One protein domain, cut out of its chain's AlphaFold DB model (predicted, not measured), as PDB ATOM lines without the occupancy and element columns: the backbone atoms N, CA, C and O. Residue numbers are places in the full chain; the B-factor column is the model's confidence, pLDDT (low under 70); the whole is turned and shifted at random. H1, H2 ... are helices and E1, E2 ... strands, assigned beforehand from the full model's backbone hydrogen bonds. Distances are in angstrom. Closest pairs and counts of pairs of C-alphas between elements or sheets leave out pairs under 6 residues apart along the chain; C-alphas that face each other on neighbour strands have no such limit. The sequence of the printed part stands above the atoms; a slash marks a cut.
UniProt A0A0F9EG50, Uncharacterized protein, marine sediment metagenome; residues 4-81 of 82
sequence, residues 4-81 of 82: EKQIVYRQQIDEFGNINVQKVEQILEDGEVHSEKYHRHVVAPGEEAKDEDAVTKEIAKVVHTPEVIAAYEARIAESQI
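Overview. This is residues 4 to 81 of the 82 residues of an uncharacterized protein of marine sediment metagenome (UniProt A0A0F9EG50). Look first for a long, narrow, twisted sheet of three strands, E1, E2 and E3, with the helix H1 over one face near one end. Beyond that end, the second helix, H2, stands crosswise to the sheet's length, and residues 76 to 81 stick out. The printed part has 78 residues, in the order E1, E2, E3, H1, H2, and its class is mixed, helices and strands. The sheet's order is E1, E2, E3, antiparallel throughout; the whole is loose, with a radius of gyration of the C-alphas of 15.8 A and spans of 53 by 25 by 19 A.

Along the chain. Find C-alpha 4 at (76.454, 74.840, 85.457); from there E1 runs 29.8 A to residue 13. E2, residues 19 to 29, runs 31.2 A, and E3, residues 32 to 43, runs 30.8 A and bends by 70 degrees at residue 35. H1 is residues 54 to 63, 14.3 A. H2, residues 66 to 79, runs 20.0 A to C-alpha 79 at (113.531, 96.520, 99.007).

Arrangement. The strands form a meander, each the antiparallel neighbour of the one before. In the hairpin E1 and E2, at 159 degrees, look for N 8 and O 24, 2.9 A apart. In the hairpin E2 and E3, at 163 degrees, N 23 and O 39 are 2.9 A apart. H1 is on the sheet, making two layers, a helix on one face of a sheet. Its height over the sheet is 9.4 A. It lies over E2, along the strands at 18 degrees on the local plane; their closest C-alphas, of Ile 19 and Ala 60, are 7.4 A apart. H2 is apart from the three strands, and H1 and H2 meet only through their link. In H1 and H2 every O i to N i+4 pair is within hydrogen-bond range.

Size, cuts and confidence. The two C-alphas farthest apart, of Asp 30 and Ile 81, are 54.9 A apart. The printed part has no cut and no long link. Mean pLDDT of the printed part is 91.7, and residue 81 is under 70.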
ATOM      1  N   GLU A   4      75.247  75.044  86.256       93.62
ATOM      2  CA  GLU A   4      76.454  74.840  85.457       93.62
ATOM      3  C   GLU A   4      77.646  75.521  86.122       93.62
ATOM      4  O   GLU A   4      77.540  76.636  86.624       93.62
ATOM      5  N   LYS A   5      78.801  74.851  86.136       94.38
ATOM      6  CA  LYS A   5      80.053  75.437  86.625       94.38
ATOM      7  C   LYS A   5      80.925  75.816  85.438       94.38
ATOM      8  O   LYS A   5      81.303  74.939  84.664       94.38
ATOM      9  N   GLN A   6      81.332  77.079  85.363       94.81
ATOM     10  CA  GLN A   6      82.370  77.533  84.437       94.81
ATOM     11  C   GLN A   6      83.544  78.175  85.174       94.81
ATOM     12  O   GLN A   6      83.423  78.640  86.310       94.81
ATOM     13  N   ILE A   7      84.703  78.178  84.520       94.81
ATOM     14  CA  ILE A   7      85.919  78.817  85.017       94.81
ATOM     15  C   ILE A   7      86.336  79.863  83.994       94.81
ATOM     16  O   ILE A   7      86.533  79.547  82.824       94.81
ATOM     17  N   VAL A   8      86.491  81.098  84.456       94.19
ATOM     18  CA  VAL A   8      86.946  82.234  83.655       94.19
ATOM     19  C   VAL A   8      88.235  82.764  84.267       94.19
ATOM     20  O   VAL A   8      88.348  82.865  85.487       94.19
ATOM     21  N   TYR A   9      89.204  83.122  83.431       94.94
ATOM     22  CA  TYR A   9      90.451  83.744  83.867       94.94
ATOM     23  C   TYR A   9      90.466  85.217  83.461       94.94
ATOM     24  O   TYR A   9      89.965  85.582  82.398       94.94
ATOM     25  N   ARG A  10      91.011  86.067  84.332       95.12
ATOM     26  CA  ARG A  10      91.244  87.490  84.075       95.12
ATOM     27  C   ARG A  10      92.692  87.807  84.425       95.12
ATOM     28  O   ARG A  10      93.090  87.610  85.572       95.12
ATOM     29  N   GLN A  11      93.454  88.286  83.452       94.75
ATOM     30  CA  GLN A  11      94.861  88.641  83.604       94.75
ATOM     31  C   GLN A  11      95.033  90.160  83.527       94.75
ATOM     32  O   GLN A  11      94.444  90.817  82.670       94.75
ATOM     33  N   GLN A  12      95.866  90.714  84.402       95.44
ATOM     34  CA  GLN A  12      96.307  92.105  84.347       95.44
ATOM     35  C   GLN A  12      97.821  92.155  84.526       95.44
ATOM     36  O   GLN A  12      98.353  91.545  85.447       95.44
ATOM     37  N   ILE A  13      98.506  92.898  83.665       95.00
ATOM     38  CA  ILE A  13      99.963  93.055  83.706       95.00
ATOM     39  C   ILE A  13     100.264  94.434  84.294       95.00
ATOM     40  O   ILE A  13      99.614  95.410  83.910       95.00
ATOM     41  N   ASP A  14     101.193  94.513  85.243       92.69
ATOM     42  CA  ASP A  14     101.662  95.788  85.787       92.69
ATOM     43  C   ASP A  14     102.897  96.328  85.042       92.69
ATOM     44  O   ASP A  14     103.455  95.688  84.152       92.69
ATOM     45  N   GLU A  15     103.326  97.536  85.403       88.88
ATOM     46  CA  GLU A  15     104.487  98.199  84.793       88.88
ATOM     47  C   GLU A  15     105.830  97.510  85.090       88.88
ATOM     48  O   GLU A  15     106.807  97.738  84.382       88.88
ATOM     49  N   PHE A  16     105.877  96.647  86.108       88.00
ATOM     50  CA  PHE A  16     107.059  95.883  86.507       88.00
ATOM     51  C   PHE A  16     107.064  94.469  85.911       88.00
ATOM     52  O   PHE A  16     107.964  93.686  86.200       88.00
ATOM     53  N   GLY A  17     106.073  94.141  85.078       89.62
ATOM     54  CA  GLY A  17     105.932  92.841  84.439       89.62
ATOM     55  C   GLY A  17     105.308  91.758  85.320       89.62
ATOM     56  O   GLY A  17     105.300  90.604  84.904       89.62
ATOM     57  N   ASN A  18     104.761  92.089  86.494       93.31
ATOM     58  CA  ASN A  18     103.989  91.133  87.282       93.31
ATOM     59  C   ASN A  18     102.642  90.865  86.616       93.31
ATOM     60  O   ASN A  18     101.910  91.786  86.230       93.31
ATOM     61  N   ILE A  19     102.276  89.590  86.555       94.75
ATOM     62  CA  ILE A  19     101.014  89.145  85.977       94.75
ATOM     63  C   ILE A  19     100.068  88.806  87.123       94.75
ATOM     64  O   ILE A  19     100.229  87.813  87.827       94.75
ATOM     65  N   ASN A  20      99.059  89.644  87.315       95.19
ATOM     66  CA  ASN A  20      97.977  89.414  88.259       95.19
ATOM     67  C   ASN A  20      96.950  88.497  87.603       95.19
ATOM     68  O   ASN A  20      96.251  88.906  86.672       95.19
ATOM     69  N   VAL A  21      96.838  87.271  88.104       95.44
ATOM     70  CA  VAL A  21      95.912  86.269  87.581       95.44
ATOM     71  C   VAL A  21      94.749  86.122  88.551       95.44
ATOM     72  O   VAL A  21      94.913  85.850  89.744       95.44
ATOM     73  N   GLN A  22      93.537  86.297  88.033       96.12
ATOM     74  CA  GLN A  22      92.300  86.070  88.762       96.12
ATOM     75  C   GLN A  22      91.519  84.938  88.099       96.12
ATOM     76  O   GLN A  22      90.942  85.107  87.025       96.12
ATOM     77  N   LYS A  23      91.452  83.797  88.783       95.69
ATOM     78  CA  LYS A  23      90.580  82.680  88.422       95.69
ATOM     79  C   LYS A  23      89.212  82.887  89.067       95.69
ATOM     80  O   LYS A  23      89.105  82.979  90.291       95.69
ATOM     81  N   VAL A  24      88.174  82.953  88.241       96.38
ATOM     82  CA  VAL A  24      86.778  83.127  88.641       96.38
ATOM     83  C   VAL A  24      86.031  81.824  88.392       96.38
ATOM     84  O   VAL A  24      85.842  81.417  87.248       96.38
ATOM     85  N   GLU A  25      85.612  81.153  89.460       96.00
ATOM     86  CA  GLU A  25      84.710  80.006  89.365       96.00
ATOM     87  C   GLU A  25      83.276  80.515  89.479       96.00
ATOM     88  O   GLU A  25      82.884  81.015  90.532       96.00
ATOM     89  N   GLN A  26      82.508  80.409  88.399       95.88
ATOM     90  CA  GLN A  26      81.131  80.886  88.331       95.88
ATOM     91  C   GLN A  26      80.169  79.696  88.327       95.88
ATOM     92  O   GLN A  26      80.400  78.710  87.623       95.88
ATOM     93  N   ILE A  27      79.096  79.796  89.109       95.62
ATOM     94  CA  ILE A  27      77.950  78.886  89.050       95.62
ATOM     95  C   ILE A  27      76.817  79.631  88.358       95.62
ATOM     96  O   ILE A  27      76.415  80.693  88.837       95.62
ATOM     97  N   LEU A  28      76.329  79.085  87.248       94.44
ATOM     98  CA  LEU A  28      75.212  79.634  86.495       94.44
ATOM     99  C   LEU A  28      73.933  78.873  86.814       94.44
ATOM    100  O   LEU A  28      73.952  77.648  86.925       94.44
ATOM    101  N   GLU A  29      72.832  79.605  86.899       94.44
ATOM    102  CA  GLU A  29      71.476  79.078  86.956       94.44
ATOM    103  C   GLU A  29      70.718  79.617  85.742       94.44
ATOM    104  O   GLU A  29      70.627  80.826  85.548       94.44
ATOM    105  N   ASP A  30      70.257  78.712  84.875       92.12
ATOM    106  CA  ASP A  30      69.530  79.045  83.640       92.12
ATOM    107  C   ASP A  30      70.257  80.077  82.736       92.12
ATOM    108  O   ASP A  30      69.642  80.864  82.020       92.12
ATOM    109  N   GLY A  31      71.597  80.040  82.742       88.44
ATOM    110  CA  GLY A  31      72.464  80.910  81.939       88.44
ATOM    111  C   GLY A  31      72.851  82.235  82.603       88.44
ATOM    112  O   GLY A  31      73.692  82.952  82.064       88.44
ATOM    113  N   GLU A  32      72.311  82.548  83.783       92.31
ATOM    114  CA  GLU A  32      72.681  83.730  84.564       92.31
ATOM    115  C   GLU A  32      73.661  83.373  85.687       92.31
ATOM    116  O   GLU A  32      73.583  82.307  86.293       92.31
ATOM    117  N   VAL A  33      74.605  84.270  85.985       93.38
ATOM    118  CA  VAL A  33      75.589  84.055  87.055       93.38
ATOM    119  C   VAL A  33      74.897  84.145  88.416       93.38
ATOM    120  O   VAL A  33      74.483  85.222  88.837       93.38
ATOM    121  N   HIS A  34      74.823  83.019  89.124       93.62
ATOM    122  CA  HIS A  34      74.214  82.914  90.450       93.62
ATOM    123  C   HIS A  34      75.238  83.139  91.573       93.62
ATOM    124  O   HIS A  34      74.949  83.779  92.583       93.62
ATOM    125  N   SER A  35      76.459  82.612  91.424       94.50
ATOM    126  CA  SER A  35      77.540  82.842  92.391       94.50
ATOM    127  C   SER A  35      78.916  82.816  91.743       94.50
ATOM    128  O   SER A  35      79.123  82.158  90.724       94.50
ATOM    129  N   GLU A  36      79.869  83.510  92.364       96.69
ATOM    130  CA  GLU A  36      81.256  83.578  91.912       96.69
ATOM    131  C   GLU A  36      82.216  83.344  93.086       96.69
ATOM    132  O   GLU A  36      81.996  83.825  94.201       96.69
ATOM    133  N   LYS A  37      83.314  82.630  92.831       97.00
ATOM    134  CA  LYS A  37      84.470  82.534  93.730       97.00
ATOM    135  C   LYS A  37      85.712  83.033  93.013       97.00
ATOM    136  O   LYS A  37      85.965  82.647  91.876       97.00
ATOM    137  N   TYR A  38      86.498  83.854  93.700       95.88
ATOM    138  CA  TYR A  38      87.696  84.470  93.141       95.88
ATOM    139  C   TYR A  38      88.945  83.913  93.817       95.88
ATOM    140  O   TYR A  38      89.075  83.976  95.039       95.88
ATOM    141  N   HIS A  39      89.889  83.434  93.014       94.25
ATOM    142  CA  HIS A  39      91.231  83.062  93.445       94.25
ATOM    143  C   HIS A  39      92.219  83.993  92.753       94.25
ATOM    144  O   HIS A  39      92.200  84.110  91.527       94.25
ATOM    145  N   ARG A  40      93.034  84.697  93.540       93.94
ATOM    146  CA  ARG A  40      94.021  85.654  93.038       93.94
ATOM    147  C   ARG A  40      95.409  85.187  93.421       93.94
ATOM    148  O   ARG A  40      95.619  84.798  94.568       93.94
ATOM    149  N   HIS A  41      96.323  85.266  92.476       94.31
ATOM    150  CA  HIS A  41      97.749  85.158  92.726       94.31
ATOM    151  C   HIS A  41      98.488  86.051  91.725       94.31
ATOM    152  O   HIS A  41      97.887  86.615  90.803       94.31
ATOM    153  N   VAL A  42      99.783  86.214  91.954       94.75
ATOM    154  CA  VAL A  42     100.670  86.983  91.090       94.75
ATOM    155  C   VAL A  42     101.729  86.028  90.578       94.75
ATOM    156  O   VAL A  42     102.277  85.273  91.373       94.75
ATOM    157  N   VAL A  43     101.995  86.075  89.278       94.88
ATOM    158  CA  VAL A  43     103.179  85.462  88.681       94.88
ATOM    159  C   VAL A  43     104.207  86.575  88.527       94.88
ATOM    160  O   VAL A  43     103.994  87.517  87.756       94.88
ATOM    161  N   ALA A  44     105.276  86.506  89.313       93.62
ATOM    162  CA  ALA A  44     106.335  87.505  89.284       93.62
ATOM    163  C   ALA A  44     107.299  87.275  88.104       93.62
ATOM    164  O   ALA A  44     107.476  86.127  87.679       93.62
ATOM    165  N   PRO A  45     107.985  88.318  87.595       93.06
ATOM    166  CA  PRO A  45     109.049  88.148  86.612       93.06
ATOM    167  C   PRO A  45     110.081  87.107  87.059       93.06
ATOM    168  O   PRO A  45     110.647  87.200  88.145       93.06
ATOM    169  N   GLY A  46     110.321  86.106  86.208       87.50
ATOM    170  CA  GLY A  46     111.248  84.999  86.480       87.50
ATOM    171  C   GLY A  46     110.603  83.772  87.135       87.50
ATOM    172  O   GLY A  46     111.217  82.706  87.163       87.50
ATOM    173  N   GLU A  47     109.353  83.873  87.589       89.88
ATOM    174  CA  GLU A  47     108.585  82.733  88.082       89.88
ATOM    175  C   GLU A  47     108.093  81.851  86.923       89.88
ATOM    176  O   GLU A  47     107.670  82.326  85.862       89.88
ATOM    177  N   GLU A  48     108.153  80.534  87.115       79.88
ATOM    178  CA  GLU A  48     107.682  79.573  86.127       79.88
ATOM    179  C   GLU A  48     106.155  79.410  86.230       79.88
ATOM    180  O   GLU A  48     105.658  78.729  87.121       79.88
ATOM    181  N   ALA A  49     105.401  79.962  85.271       84.62
ATOM    182  CA  ALA A  49     103.934  79.859  85.176       84.62
ATOM    183  C   ALA A  49     103.422  78.440  84.808       84.62
ATOM    184  O   ALA A  49     102.558  78.271  83.947       84.62
ATOM    185  N   LYS A  50     103.992  77.374  85.385       81.44
ATOM    186  CA  LYS A  50     103.748  75.971  84.999       81.44
ATOM    187  C   LYS A  50     102.330  75.495  85.304       81.44
ATOM    188  O   LYS A  50     101.758  74.771  84.484       81.44
ATOM    189  N   ASP A  51     101.752  75.951  86.409       86.25
ATOM    190  CA  ASP A  51     100.409  75.554  86.854       86.25
ATOM    191  C   ASP A  51      99.298  76.488  86.345       86.25
ATOM    192  O   ASP A  51      98.116  76.267  86.610       86.25
ATOM    193  N   GLU A  52      99.668  77.477  85.528       89.88
ATOM    194  CA  GLU A  52      98.748  78.478  85.003       89.88
ATOM    195  C   GLU A  52      97.993  78.043  83.742       89.88
ATOM    196  O   GLU A  52      98.336  77.065  83.058       89.88
ATOM    197  N   ASP A  53      96.941  78.796  83.412       92.38
ATOM    198  CA  ASP A  53      96.199  78.620  82.169       92.38
ATOM    199  C   ASP A  53      97.054  78.961  80.932       92.38
ATOM    200  O   ASP A  53      98.091  79.626  81.006       92.38
ATOM    201  N   ALA A  54      96.622  78.481  79.766       92.50
ATOM    202  CA  ALA A  54      97.380  78.632  78.526       92.50
ATOM    203  C   ALA A  54      97.634  80.101  78.146       92.50
ATOM    204  O   ALA A  54      98.709  80.409  77.636       92.50
ATOM    205  N   VAL A  55      96.687  81.007  78.411       91.94
ATOM    206  CA  VAL A  55      96.839  82.432  78.088       91.94
ATOM    207  C   VAL A  55      97.881  83.059  79.004       91.94
ATOM    208  O   VAL A  55      98.801  83.714  78.521       91.94
ATOM    209  N   THR A  56      97.801  82.794  80.308       92.94
ATOM    210  CA  THR A  56      98.791  83.277  81.283       92.94
ATOM    211  C   THR A  56     100.201  82.773  80.961       92.94
ATOM    212  O   THR A  56     101.154  83.547  81.015       92.94
ATOM    213  N   LYS A  57     100.344  81.514  80.531       92.94
ATOM    214  CA  LYS A  57     101.631  80.948  80.085       92.94
ATOM    215  C   LYS A  57     102.230  81.687  78.894       92.94
ATOM    216  O   LYS A  57     103.431  81.949  78.883       92.94
ATOM    217  N   GLU A  58     101.422  82.009  77.888       93.56
ATOM    218  CA  GLU A  58     101.902  82.756  76.721       93.56
ATOM    219  C   GLU A  58     102.227  84.212  77.073       93.56
ATOM    220  O   GLU A  58     103.251  84.727  76.630       93.56
ATOM    221  N   ILE A  59     101.433  84.851  77.940       92.31
ATOM    222  CA  ILE A  59     101.739  86.194  78.448       92.31
ATOM    223  C   ILE A  59     103.079  86.189  79.192       92.31
ATOM    224  O   ILE A  59     103.928  87.025  78.895       92.31
ATOM    225  N   ALA A  60     103.311  85.232  80.095       92.88
ATOM    226  CA  ALA A  60     104.561  85.131  80.850       92.88
ATOM    227  C   ALA A  60     105.786  85.017  79.934       92.88
ATOM    228  O   ALA A  60     106.779  85.700  80.160       92.88
ATOM    229  N   LYS A  61     105.706  84.240  78.848       91.56
ATOM    230  CA  LYS A  61     106.804  84.131  77.867       91.56
ATOM    231  C   LYS A  61     107.126  85.451  77.166       91.56
ATOM    232  O   LYS A  61     108.280  85.680  76.819       91.56
ATOM    233  N   VAL A  62     106.116  86.284  76.911       92.75
ATOM    234  CA  VAL A  62     106.283  87.568  76.212       92.75
ATOM    235  C   VAL A  62     106.724  88.673  77.173       92.75
ATOM    236  O   VAL A  62     107.552  89.501  76.808       92.75
ATOM    237  N   VAL A  63     106.180  88.689  78.391       92.31
ATOM    238  CA  VAL A  63     106.403  89.756  79.378       92.31
ATOM    239  C   VAL A  63     107.684  89.535  80.184       92.31
ATOM    240  O   VAL A  63     108.421  90.494  80.411       92.31
ATOM    241  N   HIS A  64     107.995  88.294  80.580       92.81
ATOM    242  CA  HIS A  64     109.192  87.965  81.369       92.81
ATOM    243  C   HIS A  64     110.436  87.897  80.477       92.81
ATOM    244  O   HIS A  64     111.107  86.870  80.353       92.81
ATOM    245  N   THR A  65     110.739  89.012  79.823       93.69
ATOM    246  CA  THR A  65     111.999  89.183  79.106       93.69
ATOM    247  C   THR A  65     113.168  89.243  80.099       93.69
ATOM    248  O   THR A  65     112.973  89.641  81.252       93.69
ATOM    249  N   PRO A  66     114.401  88.902  79.680       92.06
ATOM    250  CA  PRO A  66     115.569  88.963  80.560       92.06
ATOM    251  C   PRO A  66     115.793  90.344  81.193       92.06
ATOM    252  O   PRO A  66     116.223  90.431  82.338       92.06
ATOM    253  N   GLU A  67     115.468  91.420  80.468       91.25
ATOM    254  CA  GLU A  67     115.589  92.798  80.961       91.25
ATOM    255  C   GLU A  67     114.593  93.091  82.091       91.25
ATOM    256  O   GLU A  67     114.969  93.665  83.112       91.25
ATOM    257  N   VAL A  68     113.339  92.648  81.943       92.12
ATOM    258  CA  VAL A  68     112.291  92.812  82.965       92.12
ATOM    259  C   VAL A  68     112.607  91.985  84.210       92.12
ATOM    260  O   VAL A  68     112.446  92.476  85.324       92.12
ATOM    261  N   ILE A  69     113.116  90.761  84.038       92.75
ATOM    262  CA  ILE A  69     113.547  89.913  85.161       92.75
ATOM    263  C   ILE A  69     114.683  90.594  85.931       92.75
ATOM    264  O   ILE A  69     114.590  90.741  87.147       92.75
ATOM    265  N   ALA A  70     115.716  91.080  85.237       92.00
ATOM    266  CA  ALA A  70     116.840  91.759  85.880       92.00
ATOM    267  C   ALA A  70     116.403  93.035  86.627       92.00
ATOM    268  O   ALA A  70     116.856  93.289  87.744       92.00
ATOM    269  N   ALA A  71     115.496  93.823  86.038       91.12
ATOM    270  CA  ALA A  71     114.930  95.004  86.689       91.12
ATOM    271  C   ALA A  71     114.117  94.641  87.944       91.12
ATOM    272  O   ALA A  71     114.196  95.332  88.961       91.12
ATOM    273  N   TYR A  72     113.360  93.544  87.894       91.56
ATOM    274  CA  TYR A  72     112.575  93.057  89.022       91.56
ATOM    275  C   TYR A  72     113.456  92.555  90.174       91.56
ATOM    276  O   TYR A  72     113.236  92.934  91.326       91.56
ATOM    277  N   GLU A  73     114.496  91.774  89.875       90.06
ATOM    278  CA  GLU A  73     115.469  91.297  90.866       90.06
ATOM    279  C   GLU A  73     116.208  92.454  91.551       90.06
ATOM    280  O   GLU A  73     116.349  92.450  92.776       90.06
ATOM    281  N   ALA A  74     116.620  93.476  90.792       90.12
ATOM    282  CA  ALA A  74     117.241  94.677  91.348       90.12
ATOM    283  C   ALA A  74     116.304  95.400  92.330       90.12
ATOM    284  O   ALA A  74     116.728  95.789  93.418       90.12
ATOM    285  N   ARG A  75     115.012  95.505  91.991       88.38
ATOM    286  CA  ARG A  75     114.005  96.128  92.860       88.38
ATOM    287  C   ARG A  75     113.754  95.329  94.137       88.38
ATOM    288  O   ARG A  75     113.591  95.919  95.204       88.38
ATOM    289  N   ILE A  76     113.725  93.996  94.052       88.31
ATOM    290  CA  ILE A  76     113.645  93.141  95.245       88.31
ATOM    291  C   ILE A  76     114.871  93.370  96.125       88.31
ATOM    292  O   ILE A  76     114.717  93.560  97.327       88.31
ATOM    293  N   ALA A  77     116.074  93.382  95.544       87.31
ATOM    294  CA  ALA A  77     117.305  93.594  96.294       87.31
ATOM    295  C   ALA A  77     117.310  94.947  97.024       87.31
ATOM    296  O   ALA A  77     117.625  94.979  98.209       87.31
ATOM    297  N   GLU A  78     116.893  96.037  96.371       86.19
ATOM    298  CA  GLU A  78     116.728  97.348  97.019       86.19
ATOM    299  C   GLU A  78     115.719  97.301  98.174       86.19
ATOM    300  O   GLU A  78     116.007  97.790  99.262       86.19
ATOM    301  N   SER A  79     114.572  96.642  97.979       80.75
ATOM    302  CA  SER A  79     113.531  96.520  99.007       80.75
ATOM    303  C   SER A  79     113.930  95.660 100.214       80.75
ATOM    304  O   SER A  79     113.248  95.727 101.231       80.75
ATOM    305  N   GLN A  80     114.956  94.810 100.110       75.06
ATOM    306  CA  GLN A  80     115.442  93.963 101.214       75.06
ATOM    307  C   GLN A  80     116.578  94.614 102.021       75.06
ATOM    308  O   GLN A  80     117.007  94.054 103.029       75.06
ATOM    309  N   ILE A  81     117.112  95.745 101.552       67.00
ATOM    310  CA  ILE A  81     118.224  96.464 102.195       67.00
ATOM    311  C   ILE A  81     117.711  97.526 103.188       67.00
ATOM    312  O   ILE A  81     118.484  98.012 104.015       67.00
TER     313      ILE A  81